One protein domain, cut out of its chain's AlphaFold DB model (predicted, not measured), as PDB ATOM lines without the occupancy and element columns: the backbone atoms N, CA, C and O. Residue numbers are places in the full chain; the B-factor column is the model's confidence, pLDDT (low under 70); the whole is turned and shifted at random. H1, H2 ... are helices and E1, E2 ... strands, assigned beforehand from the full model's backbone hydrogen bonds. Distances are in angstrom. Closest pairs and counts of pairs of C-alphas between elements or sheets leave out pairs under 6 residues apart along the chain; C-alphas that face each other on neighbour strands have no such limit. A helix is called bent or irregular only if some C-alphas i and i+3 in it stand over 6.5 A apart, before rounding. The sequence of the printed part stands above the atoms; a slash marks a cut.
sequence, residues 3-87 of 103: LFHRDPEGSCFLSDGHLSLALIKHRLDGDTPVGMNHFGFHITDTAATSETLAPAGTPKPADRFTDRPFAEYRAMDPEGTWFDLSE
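This is residues 3 to 87 of the 103 residues of an uncharacterized protein of Streptomyces luteogriseus (UniProt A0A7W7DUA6). A small three-stranded sheet, E4, E6 and E5, makes the middle of the domain, with one helix, H1, over one of its faces and a second small sheet, the meander E1, E2 and E3, at the opposite end from H1. The two sheets come near each other only loosely, E3 to E4, and of the long loop between them residues 27 to 33 stick out. You are looking at 85 printed residues with six named strands and one named helix, in the order E1, E2, E3, E4, H1, E5, E6; the class is mixed, helices and strands, and under half of the residues are in named elements. One sheet runs E4, E6, E5 and is mixed; the other runs E1, E2, E3 and is antiparallel. The whole is only just compact, close to loose, with a radius of gyration of the C-alphas of 13.9 A and spans of 38 by 32 by 22 A.

Find C-alpha 38 at (28.445, -16.531, 42.356); from there E4, residues 38 to 42, runs 13.8 A. E6, residues 82 to 86, runs 13.6 A to C-alpha 86 at (40.143, -18.916, 36.158), and E5, residues 73 to 76, runs 10.5 A. H1, residues 46 to 56, is 15.7 A long and irregular, but only just: C-alphas 52 and 55 are 6.6 A apart. Go to C-alpha 3 at (31.403, -35.213, 44.646) for E1, residues 3 to 6, 7.9 A; E2, residues 12 to 15, is 10.3 A long and E3, residues 20 to 23, 10.1 A.

Start at E6, the inner strand. It is parallel to E4 at 23 degrees, with N 41 and O 84 2.9 A apart, within hydrogen-bond range. It forms a hairpin with E5, antiparallel at 150 degrees, with N 75 and O 83 at 2.8 A. H1 is on this sheet at a height of 10.1 A, over E5 and only just over E6, with 3 of its C-alphas falling there; it runs along the strands, at 15 degrees to E5 on the local plane. The closest C-alphas of H1 and E6 are those of Thr 46 and Leu 85, 6.7 A. In H1, 5 of 7 O i to N i+4 pairs are within hydrogen-bond range. E3 and E4 are near each other, with 5 pairs of C-alphas within 10 A. In the meander, each strand the antiparallel neighbour of the one before, look for N 14 and O 21 of the hairpin E2 and E3 at 2.9 A, and N 13 and O 5 of the hairpin E1 and E2 at 2.9 A. H1 is not on this sheet.

The C-alphas farthest apart are those of Pro 8 and Pro 55, 39.2 A. The printed part has no cut. The links E3 to E4, 14 residues, and H1 to E5, 16 residues, are long; in the second, residues 62 to 63 pair antiparallel with residues 73 to 74 of E5. Residues 27 to 33 stand free. The mean pLDDT of the printed part is 82.0; residue 30 and residues 64 to 72 are under 70.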
ATOM      1  N   LEU A   3      30.714 -35.931  43.576       92.50
ATOM      2  CA  LEU A   3      31.403 -35.213  44.646       92.50
ATOM      3  C   LEU A   3      32.911 -35.478  44.551       92.50
ATOM      4  O   LEU A   3      33.331 -36.622  44.701       92.50
ATOM      5  N   PHE A   4      33.717 -34.429  44.384       88.88
ATOM      6  CA  PHE A   4      35.179 -34.555  44.309       88.88
ATOM      7  C   PHE A   4      35.911 -33.895  45.482       88.88
ATOM      8  O   PHE A   4      37.075 -34.207  45.727       88.88
ATOM      9  N   HIS A   5      35.255 -32.998  46.224       88.19
ATOM     10  CA  HIS A   5      35.851 -32.368  47.400       88.19
ATOM     11  C   HIS A   5      34.794 -31.970  48.442       88.19
ATOM     12  O   HIS A   5      33.661 -31.615  48.110       88.19
ATOM     13  N   ARG A   6      35.182 -32.028  49.719       91.12
ATOM     14  CA  ARG A   6      34.470 -31.420  50.850       91.12
ATOM     15  C   ARG A   6      35.481 -30.655  51.689       91.12
ATOM     16  O   ARG A   6      36.528 -31.220  52.006       91.12
ATOM     17  N   ASP A   7      35.161 -29.415  52.040       86.44
ATOM     18  CA  ASP A   7      35.985 -28.654  52.982       86.44
ATOM     19  C   ASP A   7      35.638 -29.031  54.443       86.44
ATOM     20  O   ASP A   7      34.576 -29.620  54.697       86.44
ATOM     21  N   PRO A   8      36.528 -28.755  55.416       87.69
ATOM     22  CA  PRO A   8      36.274 -29.031  56.834       87.69
ATOM     23  C   PRO A   8      35.029 -28.324  57.394       87.69
ATOM     24  O   PRO A   8      34.402 -28.818  58.331       87.69
ATOM     25  N   GLU A   9      34.651 -27.181  56.823       85.25
ATOM     26  CA  GLU A   9      33.501 -26.374  57.232       85.25
ATOM     27  C   GLU A   9      32.153 -26.923  56.718       85.25
ATOM     28  O   GLU A   9      31.088 -26.498  57.193       85.25
ATOM     29  N   GLY A  10      32.190 -27.898  55.803       87.38
ATOM     30  CA  GLY A  10      31.049 -28.662  55.305       87.38
ATOM     31  C   GLY A  10      30.563 -28.278  53.904       87.38
ATOM     32  O   GLY A  10      29.552 -28.824  53.454       87.38
ATOM     33  N   SER A  11      31.248 -27.375  53.199       90.25
ATOM     34  CA  SER A  11      30.954 -27.080  51.793       90.25
ATOM     35  C   SER A  11      31.288 -28.287  50.918       90.25
ATOM     36  O   SER A  11      32.254 -29.012  51.161       90.25
ATOM     37  N   CYS A  12      30.487 -28.509  49.878       92.62
ATOM     38  CA  CYS A  12      30.631 -29.649  48.972       92.62
ATOM     39  C   CYS A  12      30.896 -29.173  47.552       92.62
ATOM     40  O   CYS A  12      30.229 -28.257  47.081       92.62
ATOM     41  N   PHE A  13      31.799 -29.843  46.847       90.50
ATOM     42  CA  PHE A  13      32.168 -29.499  45.480       90.50
ATOM     43  C   PHE A  13      31.951 -30.711  44.586       90.50
ATOM     44  O   PHE A  13      32.475 -31.802  44.846       90.50
ATOM     45  N   LEU A  14      31.134 -30.520  43.556       92.25
ATOM     46  CA  LEU A  14      30.735 -31.551  42.615       92.25
ATOM     47  C   LEU A  14      31.147 -31.164  41.200       92.25
ATOM     48  O   LEU A  14      31.188 -29.982  40.875       92.25
ATOM     49  N   SER A  15      31.415 -32.148  40.350       90.50
ATOM     50  CA  SER A  15      31.687 -31.913  38.935       90.50
ATOM     51  C   SER A  15      31.209 -33.079  38.076       90.50
ATOM     52  O   SER A  15      31.173 -34.219  38.529       90.50
ATOM     53  N   ASP A  16      30.791 -32.816  36.844       88.50
ATOM     54  CA  ASP A  16      30.596 -33.842  35.803       88.50
ATOM     55  C   ASP A  16      31.667 -33.777  34.702       88.50
ATOM     56  O   ASP A  16      31.533 -34.405  33.652       88.50
ATOM     57  N   GLY A  17      32.727 -33.005  34.943       85.31
ATOM     58  CA  GLY A  17      33.790 -32.709  33.992       85.31
ATOM     59  C   GLY A  17      33.459 -31.612  32.988       85.31
ATOM     60  O   GLY A  17      34.366 -31.107  32.339       85.31
ATOM     61  N   HIS A  18      32.210 -31.173  32.867       84.38
ATOM     62  CA  HIS A  18      31.877 -29.992  32.073       84.38
ATOM     63  C   HIS A  18      31.533 -28.792  32.956       84.38
ATOM     64  O   HIS A  18      31.958 -27.673  32.684       84.38
ATOM     65  N   LEU A  19      30.803 -29.039  34.042       87.38
ATOM     66  CA  LEU A  19      30.400 -28.051  35.029       87.38
ATOM     67  C   LEU A  19      30.919 -28.447  36.411       87.38
ATOM     68  O   LEU A  19      30.921 -29.624  36.776       87.38
ATOM     69  N   SER A  20      31.295 -27.439  37.198       89.81
ATOM     70  CA  SER A  20      31.607 -27.579  38.620       89.81
ATOM     71  C   SER A  20      30.586 -26.803  39.452       89.81
ATOM     72  O   SER A  20      30.278 -25.651  39.158       89.81
ATOM     73  N   LEU A  21      30.050 -27.446  40.490       91.44
ATOM     74  CA  LEU A  21      29.051 -26.893  41.401       91.44
ATOM     75  C   LEU A  21      29.588 -26.897  42.832       91.44
ATOM     76  O   LEU A  21      29.901 -27.956  43.379       91.44
ATOM     77  N   ALA A  22      29.631 -25.720  43.453       90.50
ATOM     78  CA  ALA A  22      29.938 -25.563  44.869       90.50
ATOM     79  C   ALA A  22      28.648 -25.344  45.675       90.50
ATOM     80  O   ALA A  22      27.936 -24.360  45.486       90.50
ATOM     81  N   LEU A  23      28.365 -26.249  46.610       91.38
ATOM     82  CA  LEU A  23      27.343 -26.081  47.639       91.38
ATOM     83  C   LEU A  23      28.015 -25.498  48.878       91.38
ATOM     84  O   LEU A  23      28.658 -26.215  49.648       91.38
ATOM     85  N   ILE A  24      27.898 -24.183  49.033       88.31
ATOM     86  CA  ILE A  24      28.576 -23.425  50.083       88.31
ATOM     87  C   ILE A  24      27.659 -23.314  51.293       88.31
ATOM     88  O   ILE A  24      26.470 -23.008  51.168       88.31
ATOM     89  N   LYS A  25      28.218 -23.532  52.485       86.31
ATOM     90  CA  LYS A  25      27.485 -23.311  53.728       86.31
ATOM     91  C   LYS A  25      27.098 -21.836  53.845       86.31
ATOM     92  O   LYS A  25      27.961 -20.963  53.919       86.31
ATOM     93  N   HIS A  26      25.797 -21.573  53.881       84.25
ATOM     94  CA  HIS A  26      25.285 -20.220  54.042       84.25
ATOM     95  C   HIS A  26      25.679 -19.660  55.414       84.25
ATOM     96  O   HIS A  26      25.489 -20.316  56.443       84.25
ATOM     97  N   ARG A  27      26.242 -18.451  55.421       79.81
ATOM     98  CA  ARG A  27      26.554 -17.720  56.648       79.81
ATOM     99  C   ARG A  27      25.329 -16.895  57.031       79.81
ATOM    100  O   ARG A  27      24.810 -16.146  56.217       79.81
ATOM    101  N   LEU A  28      24.850 -17.069  58.262       77.38
ATOM    102  CA  LEU A  28      23.675 -16.366  58.796       77.38
ATOM    103  C   LEU A  28      24.050 -15.002  59.407       77.38
ATOM    104  O   LEU A  28      23.422 -14.563  60.365       77.38
ATOM    105  N   ASP A  29      25.103 -14.360  58.897       80.88
ATOM    106  CA  ASP A  29      25.564 -13.032  59.327       80.88
ATOM    107  C   ASP A  29      24.795 -11.884  58.646       80.88
ATOM    108  O   ASP A  29      24.905 -10.743  59.079       80.88
ATOM    109  N   GLY A  30      23.942 -12.191  57.661       68.44
ATOM    110  CA  GLY A  30      23.014 -11.241  57.032       68.44
ATOM    111  C   GLY A  30      23.573 -10.519  55.806       68.44
ATOM    112  O   GLY A  30      22.802  -9.913  55.066       68.44
ATOM    113  N   ASP A  31      24.872 -10.648  55.543       73.06
ATOM    114  CA  ASP A  31      25.547  -9.967  54.431       73.06
ATOM    115  C   ASP A  31      25.450 -10.737  53.105       73.06
ATOM    116  O   ASP A  31      25.671 -10.177  52.031       73.06
ATOM    117  N   THR A  32      25.123 -12.032  53.155       72.31
ATOM    118  CA  THR A  32      25.017 -12.877  51.960       72.31
ATOM    119  C   THR A  32      23.550 -13.181  51.651       72.31
ATOM    120  O   THR A  32      22.875 -13.763  52.498       72.31
ATOM    121  N   PRO A  33      23.032 -12.858  50.453       75.94
ATOM    122  CA  PRO A  33      21.678 -13.239  50.069       75.94
ATOM    123  C   PRO A  33      21.534 -14.762  49.912       75.94
ATOM    124  O   PRO A  33      22.491 -15.486  49.622       75.94
ATOM    125  N   VAL A  34      20.313 -15.266  50.107       81.44
ATOM    126  CA  VAL A  34      19.973 -16.670  49.831       81.44
ATOM    127  C   VAL A  34      19.860 -16.872  48.320       81.44
ATOM    128  O   VAL A  34      19.219 -16.076  47.638       81.44
ATOM    129  N   GLY A  35      20.432 -17.960  47.804       83.88
ATOM    130  CA  GLY A  35      20.349 -18.325  46.389       83.88
ATOM    131  C   GLY A  35      21.721 -18.480  45.742       83.88
ATOM    132  O   GLY A  35      22.641 -19.031  46.350       83.88
ATOM    133  N   MET A  36      21.840 -18.033  44.489       84.75
ATOM    134  CA  MET A  36      23.094 -18.087  43.738       84.75
ATOM    135  C   MET A  36      24.119 -17.147  44.378       84.75
ATOM    136  O   MET A  36      23.899 -15.944  44.457       84.75
ATOM    137  N   ASN A  37      25.232 -17.709  44.848       85.38
ATOM    138  CA  ASN A  37      26.273 -16.927  45.515       85.38
ATOM    139  C   ASN A  37      27.207 -16.237  44.506       85.38
ATOM    140  O   ASN A  37      27.536 -15.069  44.669       85.38
ATOM    141  N   HIS A  38      27.648 -16.985  43.495       88.56
ATOM    142  CA  HIS A  38      28.445 -16.531  42.356       88.56
ATOM    143  C   HIS A  38      28.459 -17.631  41.286       88.56
ATOM    144  O   HIS A  38      28.085 -18.775  41.558       88.56
ATOM    145  N   PHE A  39      28.922 -17.290  40.088       90.12
ATOM    146  CA  PHE A  39      29.259 -18.237  39.021       90.12
ATOM    147  C   PHE A  39      30.700 -17.998  38.552       90.12
ATOM    148  O   PHE A  39      31.401 -17.166  39.120       90.12
ATOM    149  N   GLY A  40      31.187 -18.731  37.553       89.25
ATOM    150  CA  GLY A  40      32.546 -18.517  37.063       89.25
ATOM    151  C   GLY A  40      32.749 -18.931  35.615       89.25
ATOM    152  O   GLY A  40      31.971 -19.710  35.065       89.25
ATOM    153  N   PHE A  41      33.811 -18.398  35.016       89.50
ATOM    154  CA  PHE A  41      34.213 -18.675  33.641       89.50
ATOM    155  C   PHE A  41      35.624 -19.245  33.578       89.50
ATOM    156  O   PHE A  41      36.571 -18.659  34.113       89.50
ATOM    157  N   HIS A  42      35.761 -20.379  32.891       89.31
ATOM    158  CA  HIS A  42      37.067 -20.863  32.471       89.31
ATOM    159  C   HIS A  42      37.475 -20.046  31.249       89.31
ATOM    160  O   HIS A  42      36.803 -20.090  30.218       89.31
ATOM    161  N   ILE A  43      38.539 -19.268  31.391       89.00
ATOM    162  CA  ILE A  43      39.061 -18.383  30.352       89.00
ATOM    163  C   ILE A  43      40.495 -18.772  30.001       89.00
ATOM    164  O   ILE A  43      41.108 -19.590  30.674       89.00
ATOM    165  N   THR A  44      41.030 -18.218  28.918       89.81
ATOM    166  CA  THR A  44      42.395 -18.527  28.466       89.81
ATOM    167  C   THR A  44      43.453 -17.574  29.008       89.81
ATOM    168  O   THR A  44      44.619 -17.939  29.012       89.81
ATOM    169  N   ASP A  45      43.059 -16.354  29.390       89.00
ATOM    170  CA  ASP A  45      43.962 -15.298  29.858       89.00
ATOM    171  C   ASP A  45      43.188 -14.308  30.751       89.00
ATOM    172  O   ASP A  45      42.327 -13.548  30.290       89.00
ATOM    173  N   THR A  46      43.468 -14.347  32.050       84.81
ATOM    174  CA  THR A  46      42.899 -13.486  33.090       84.81
ATOM    175  C   THR A  46      43.375 -12.051  32.979       84.81
ATOM    176  O   THR A  46      42.580 -11.150  33.263       84.81
ATOM    177  N   ALA A  47      44.605 -11.798  32.528       85.44
ATOM    178  CA  ALA A  47      45.127 -10.449  32.364       85.44
ATOM    179  C   ALA A  47      44.395  -9.731  31.224       85.44
ATOM    180  O   ALA A  47      43.777  -8.687  31.453       85.44
ATOM    181  N   ALA A  48      44.356 -10.338  30.036       89.31
ATOM    182  CA  ALA A  48      43.662  -9.785  28.873       89.31
ATOM    183  C   ALA A  48      42.152  -9.622  29.128       89.31
ATOM    184  O   ALA A  48      41.545  -8.609  28.756       89.31
ATOM    185  N   THR A  49      41.532 -10.591  29.814       89.19
ATOM    186  CA  THR A  49      40.112 -10.501  30.184       89.19
ATOM    187  C   THR A  49      39.872  -9.361  31.176       89.19
ATOM    188  O   THR A  49      38.940  -8.579  30.999       89.19
ATOM    189  N   SER A  50      40.733  -9.203  32.184       84.00
ATOM    190  CA  SER A  50      40.616  -8.126  33.174       84.00
ATOM    191  C   SER A  50      40.795  -6.738  32.560       84.00
ATOM    192  O   SER A  50      40.088  -5.804  32.937       84.00
ATOM    193  N   GLU A  51      41.709  -6.593  31.600       86.56
ATOM    194  CA  GLU A  51      41.891  -5.357  30.833       86.56
ATOM    195  C   GLU A  51      40.665  -5.018  29.986       86.56
ATOM    196  O   GLU A  51      40.269  -3.858  29.925       86.56
ATOM    197  N   THR A  52      40.021  -6.024  29.393       86.25
ATOM    198  CA  THR A  52      38.789  -5.839  28.608       86.25
ATOM    199  C   THR A  52      37.596  -5.452  29.485       86.25
ATOM    200  O   THR A  52      36.706  -4.731  29.035       86.25
ATOM    201  N   LEU A  53      37.569  -5.907  30.742       82.00
ATOM    202  CA  LEU A  53      36.511  -5.577  31.700       82.00
ATOM    203  C   LEU A  53      36.659  -4.174  32.302       82.00
ATOM    204  O   LEU A  53      35.653  -3.538  32.605       82.00
ATOM    205  N   ALA A  54      37.882  -3.658  32.454       76.88
ATOM    206  CA  ALA A  54      38.122  -2.371  33.112       76.88
ATOM    207  C   ALA A  54      37.356  -1.168  32.495       76.88
ATOM    208  O   ALA A  54      36.874  -0.327  33.256       76.88
ATOM    209  N   PRO A  55      37.172  -1.063  31.161       79.75
ATOM    210  CA  PRO A  55      36.370  -0.007  30.537       79.75
ATOM    211  C   PRO A  55      34.854  -0.120  30.754       79.75
ATOM    212  O   PRO A  55      34.142   0.841  30.474       79.75
ATOM    213  N   ALA A  56      34.339  -1.261  31.226       78.06
ATOM    214  CA  ALA A  56      32.899  -1.510  31.348       78.06
ATOM    215  C   ALA A  56      32.236  -0.789  32.539       78.06
ATOM    216  O   ALA A  56      31.031  -0.921  32.747       78.06
ATOM    217  N   GLY A  57      33.002  -0.026  33.328       72.31
ATOM    218  CA  GLY A  57      32.491   0.703  34.494       72.31
ATOM    219  C   GLY A  57      32.240  -0.176  35.723       72.31
ATOM    220  O   GLY A  57      31.663   0.302  36.697       72.31
ATOM    221  N   THR A  58      32.676  -1.438  35.701       73.44
ATOM    222  CA  THR A  58      32.650  -2.342  36.856       73.44
ATOM    223  C   THR A  58      33.987  -2.311  37.607       73.44
ATOM    224  O   THR A  58      35.016  -1.927  37.038       73.44
ATOM    225  N   PRO A  59      34.018  -2.687  38.902       75.94
ATOM    226  CA  PRO A  59      35.271  -2.813  39.637       75.94
ATOM    227  C   PRO A  59      36.239  -3.760  38.918       75.94
ATOM    228  O   PRO A  59      35.841  -4.840  38.473       75.94
ATOM    229  N   LYS A  60      37.518  -3.369  38.829       76.50
ATOM    230  CA  LYS A  60      38.558  -4.221  38.238       76.50
ATOM    231  C   LYS A  60      38.583  -5.572  38.970       76.50
ATOM    232  O   LYS A  60      38.534  -5.560  40.204       76.50
ATOM    233  N   PRO A  61      38.708  -6.705  38.249       79.00
ATOM    234  CA  PRO A  61      38.840  -8.000  38.893       79.00
ATOM    235  C   PRO A  61      39.984  -7.991  39.912       79.00
ATOM    236  O   PRO A  61      41.097  -7.557  39.604       79.00
ATOM    237  N   ALA A  62      39.691  -8.432  41.131       76.81
ATOM    238  CA  ALA A  62      40.659  -8.500  42.215       76.81
ATOM    239  C   ALA A  62      41.178  -9.931  42.353       76.81
ATOM    240  O   ALA A  62      40.390 -10.879  42.316       76.81
ATOM    241  N   ASP A  63      42.493 -10.069  42.537       71.31
ATOM    242  CA  ASP A  63      43.089 -11.330  42.978       71.31
ATOM    243  C   ASP A  63      42.456 -11.706  44.320       71.31
ATOM    244  O   ASP A  63      42.331 -10.871  45.226       71.31
ATOM    245  N   ARG A  64      41.990 -12.948  44.437       61.66
ATOM    246  CA  ARG A  64      41.316 -13.387  45.656       61.66
ATOM    247  C   ARG A  64      42.274 -13.657  46.813       61.66
ATOM    248  O   ARG A  64      41.770 -13.833  47.921       61.66
ATOM    249  N   PHE A  65      43.594 -13.685  46.591       55.91
ATOM    250  CA  PHE A  65      44.603 -14.026  47.602       55.91
ATOM    251  C   PHE A  65      44.188 -15.267  48.407       55.91
ATOM    252  O   PHE A  65      44.098 -15.234  49.635       55.91
ATOM    253  N   THR A  66      43.857 -16.362  47.716       55.78
ATOM    254  CA  THR A  66      43.478 -17.608  48.392       55.78
ATOM    255  C   THR A  66      44.399 -18.744  47.998       55.78
ATOM    256  O   THR A  66      44.692 -18.917  46.821       55.78
ATOM    257  N   ASP A  67      44.724 -19.603  48.962       53.22
ATOM    258  CA  ASP A  67      45.379 -20.896  48.718       53.22
ATOM    259  C   ASP A  67      44.454 -21.901  47.994       53.22
ATOM    260  O   ASP A  67      44.791 -23.078  47.854       53.22
ATOM    261  N   ARG A  68      43.247 -21.483  47.572       56.50
ATOM    262  CA  ARG A  68      42.300 -22.353  46.871       56.50
ATOM    263  C   ARG A  68      42.626 -22.344  45.374       56.50
ATOM    264  O   ARG A  68      42.489 -21.305  44.735       56.50
ATOM    265  N   PRO A  69      42.945 -23.499  44.770       54.81
ATOM    266  CA  PRO A  69      43.472 -23.579  43.404       54.81
ATOM    267  C   PRO A  69      42.415 -23.394  42.297       54.81
ATOM    268  O   PRO A  69      42.662 -23.763  41.155       54.81
ATOM    269  N   PHE A  70      41.216 -22.898  42.621       58.56
ATOM    270  CA  PHE A  70      40.043 -22.976  41.741       58.56
ATOM    271  C   PHE A  70      39.446 -21.614  41.353       58.56
ATOM    272  O   PHE A  70      38.537 -21.581  40.531       58.56
ATOM    273  N   ALA A  71      39.896 -20.503  41.946       59.22
ATOM    274  CA  ALA A  71      39.364 -19.167  41.661       59.22
ATOM    275  C   ALA A  71      40.455 -18.106  41.835       59.22
ATOM    276  O   ALA A  71      40.799 -17.743  42.959       59.22
ATOM    277  N   GLU A  72      40.985 -17.625  40.715       66.38
ATOM    278  CA  GLU A  72      42.164 -16.752  40.687       66.38
ATOM    279  C   GLU A  72      41.762 -15.288  40.840       66.38
ATOM    280  O   GLU A  72      42.300 -14.569  41.679       66.38
ATOM    281  N   TYR A  73      40.730 -14.869  40.102       80.56
ATOM    282  CA  TYR A  73      40.241 -13.495  40.126       80.56
ATOM    283  C   TYR A  73      38.737 -13.446  40.343       80.56
ATOM    284  O   TYR A  73      37.994 -14.278  39.823       80.56
ATOM    285  N   ARG A  74      38.281 -12.435  41.082       86.12
ATOM    286  CA  ARG A  74      36.862 -12.149  41.292       86.12
ATOM    287  C   ARG A  74      36.479 -10.812  40.687       86.12
ATOM    288  O   ARG A  74      37.111  -9.797  40.964       86.12
ATOM    289  N   ALA A  75      35.392 -10.825  39.933       87.06
ATOM    290  CA  ALA A  75      34.771  -9.664  39.324       87.06
ATOM    291  C   ALA A  75      33.289  -9.571  39.722       87.06
ATOM    292  O   ALA A  75      32.748 -10.436  40.418       87.06
ATOM    293  N   MET A  76      32.646  -8.485  39.305       87.81
ATOM    294  CA  MET A  76      31.245  -8.200  39.590       87.81
ATOM    295  C   MET A  76      30.577  -7.630  38.339       87.81
ATOM    296  O   MET A  76      31.180  -6.816  37.635       87.81
ATOM    297  N   ASP A  77      29.355  -8.072  38.059       86.69
ATOM    298  CA  ASP A  77      28.529  -7.487  37.004       86.69
ATOM    299  C   ASP A  77      27.855  -6.174  37.473       86.69
ATOM    300  O   ASP A  77      27.938  -5.811  38.650       86.69
ATOM    301  N   PRO A  78      27.185  -5.423  36.582       84.56
ATOM    302  CA  PRO A  78      26.501  -4.188  36.971       84.56
ATOM    303  C   PRO A  78      25.348  -4.360  37.977       84.56
ATOM    304  O   PRO A  78      24.942  -3.374  38.588       84.56
ATOM    305  N   GLU A  79      24.813  -5.572  38.152       84.69
ATOM    306  CA  GLU A  79      23.734  -5.882  39.103       84.69
ATOM    307  C   GLU A  79      24.267  -6.288  40.487       84.69
ATOM    308  O   GLU A  79      23.496  -6.472  41.429       84.69
ATOM    309  N   GLY A  80      25.590  -6.388  40.640       81.38
ATOM    310  CA  GLY A  80      26.235  -6.758  41.893       81.38
ATOM    311  C   GLY A  80      26.506  -8.256  42.038       81.38
ATOM    312  O   GLY A  80      26.992  -8.681  43.089       81.38
ATOM    313  N   THR A  81      26.238  -9.064  41.009       86.19
ATOM    314  CA  THR A  81      26.504 -10.504  41.043       86.19
ATOM    315  C   THR A  81      27.995 -10.757  40.904       86.19
ATOM    316  O   THR A  81      28.644 -10.296  39.961       86.19
ATOM    317  N   TRP A  82      28.561 -11.521  41.839       87.69
ATOM    318  CA  TRP A  82      29.952 -11.945  41.749       87.69
ATOM    319  C   TRP A  82      30.134 -13.037  40.702       87.69
ATOM    320  O   TRP A  82      29.345 -13.982  40.623       87.69
ATOM    321  N   PHE A  83      31.240 -12.953  39.968       89.25
ATOM    322  CA  PHE A  83      31.724 -14.058  39.158       89.25
ATOM    323  C   PHE A  83      33.238 -14.215  39.259       89.25
ATOM    324  O   PHE A  83      33.972 -13.240  39.426       89.25
ATOM    325  N   ASP A  84      33.698 -15.458  39.175       88.25
ATOM    326  CA  ASP A  84      35.114 -15.801  39.237       88.25
ATOM    327  C   ASP A  84      35.676 -16.075  37.830       88.25
ATOM    328  O   ASP A  84      35.003 -16.625  36.954       88.25
ATOM    329  N   LEU A  85      36.933 -15.697  37.617       88.06
ATOM    330  CA  LEU A  85      37.709 -15.981  36.417       88.06
ATOM    331  C   LEU A  85      38.857 -16.922  36.785       88.06
ATOM    332  O   LEU A  85      39.532 -16.719  37.799       88.06
ATOM    333  N   SER A  86      39.066 -17.946  35.964       86.75
ATOM    334  CA  SER A  86      40.143 -18.916  36.158       86.75
ATOM    335  C   SER A  86      40.733 -19.324  34.814       86.75
ATOM    336  O   SER A  86      39.978 -19.694  33.915       86.75
ATOM    337  N   GLU A  87      42.058 -19.290  34.683       87.12
ATOM    338  CA  GLU A  87      42.793 -19.886  33.555       87.12
ATOM    339  C   GLU A  87      42.955 -21.397  33.711       87.12
ATOM    340  O   GLU A  87      42.913 -22.163  32.743       87.12
TER     341      GLU A  87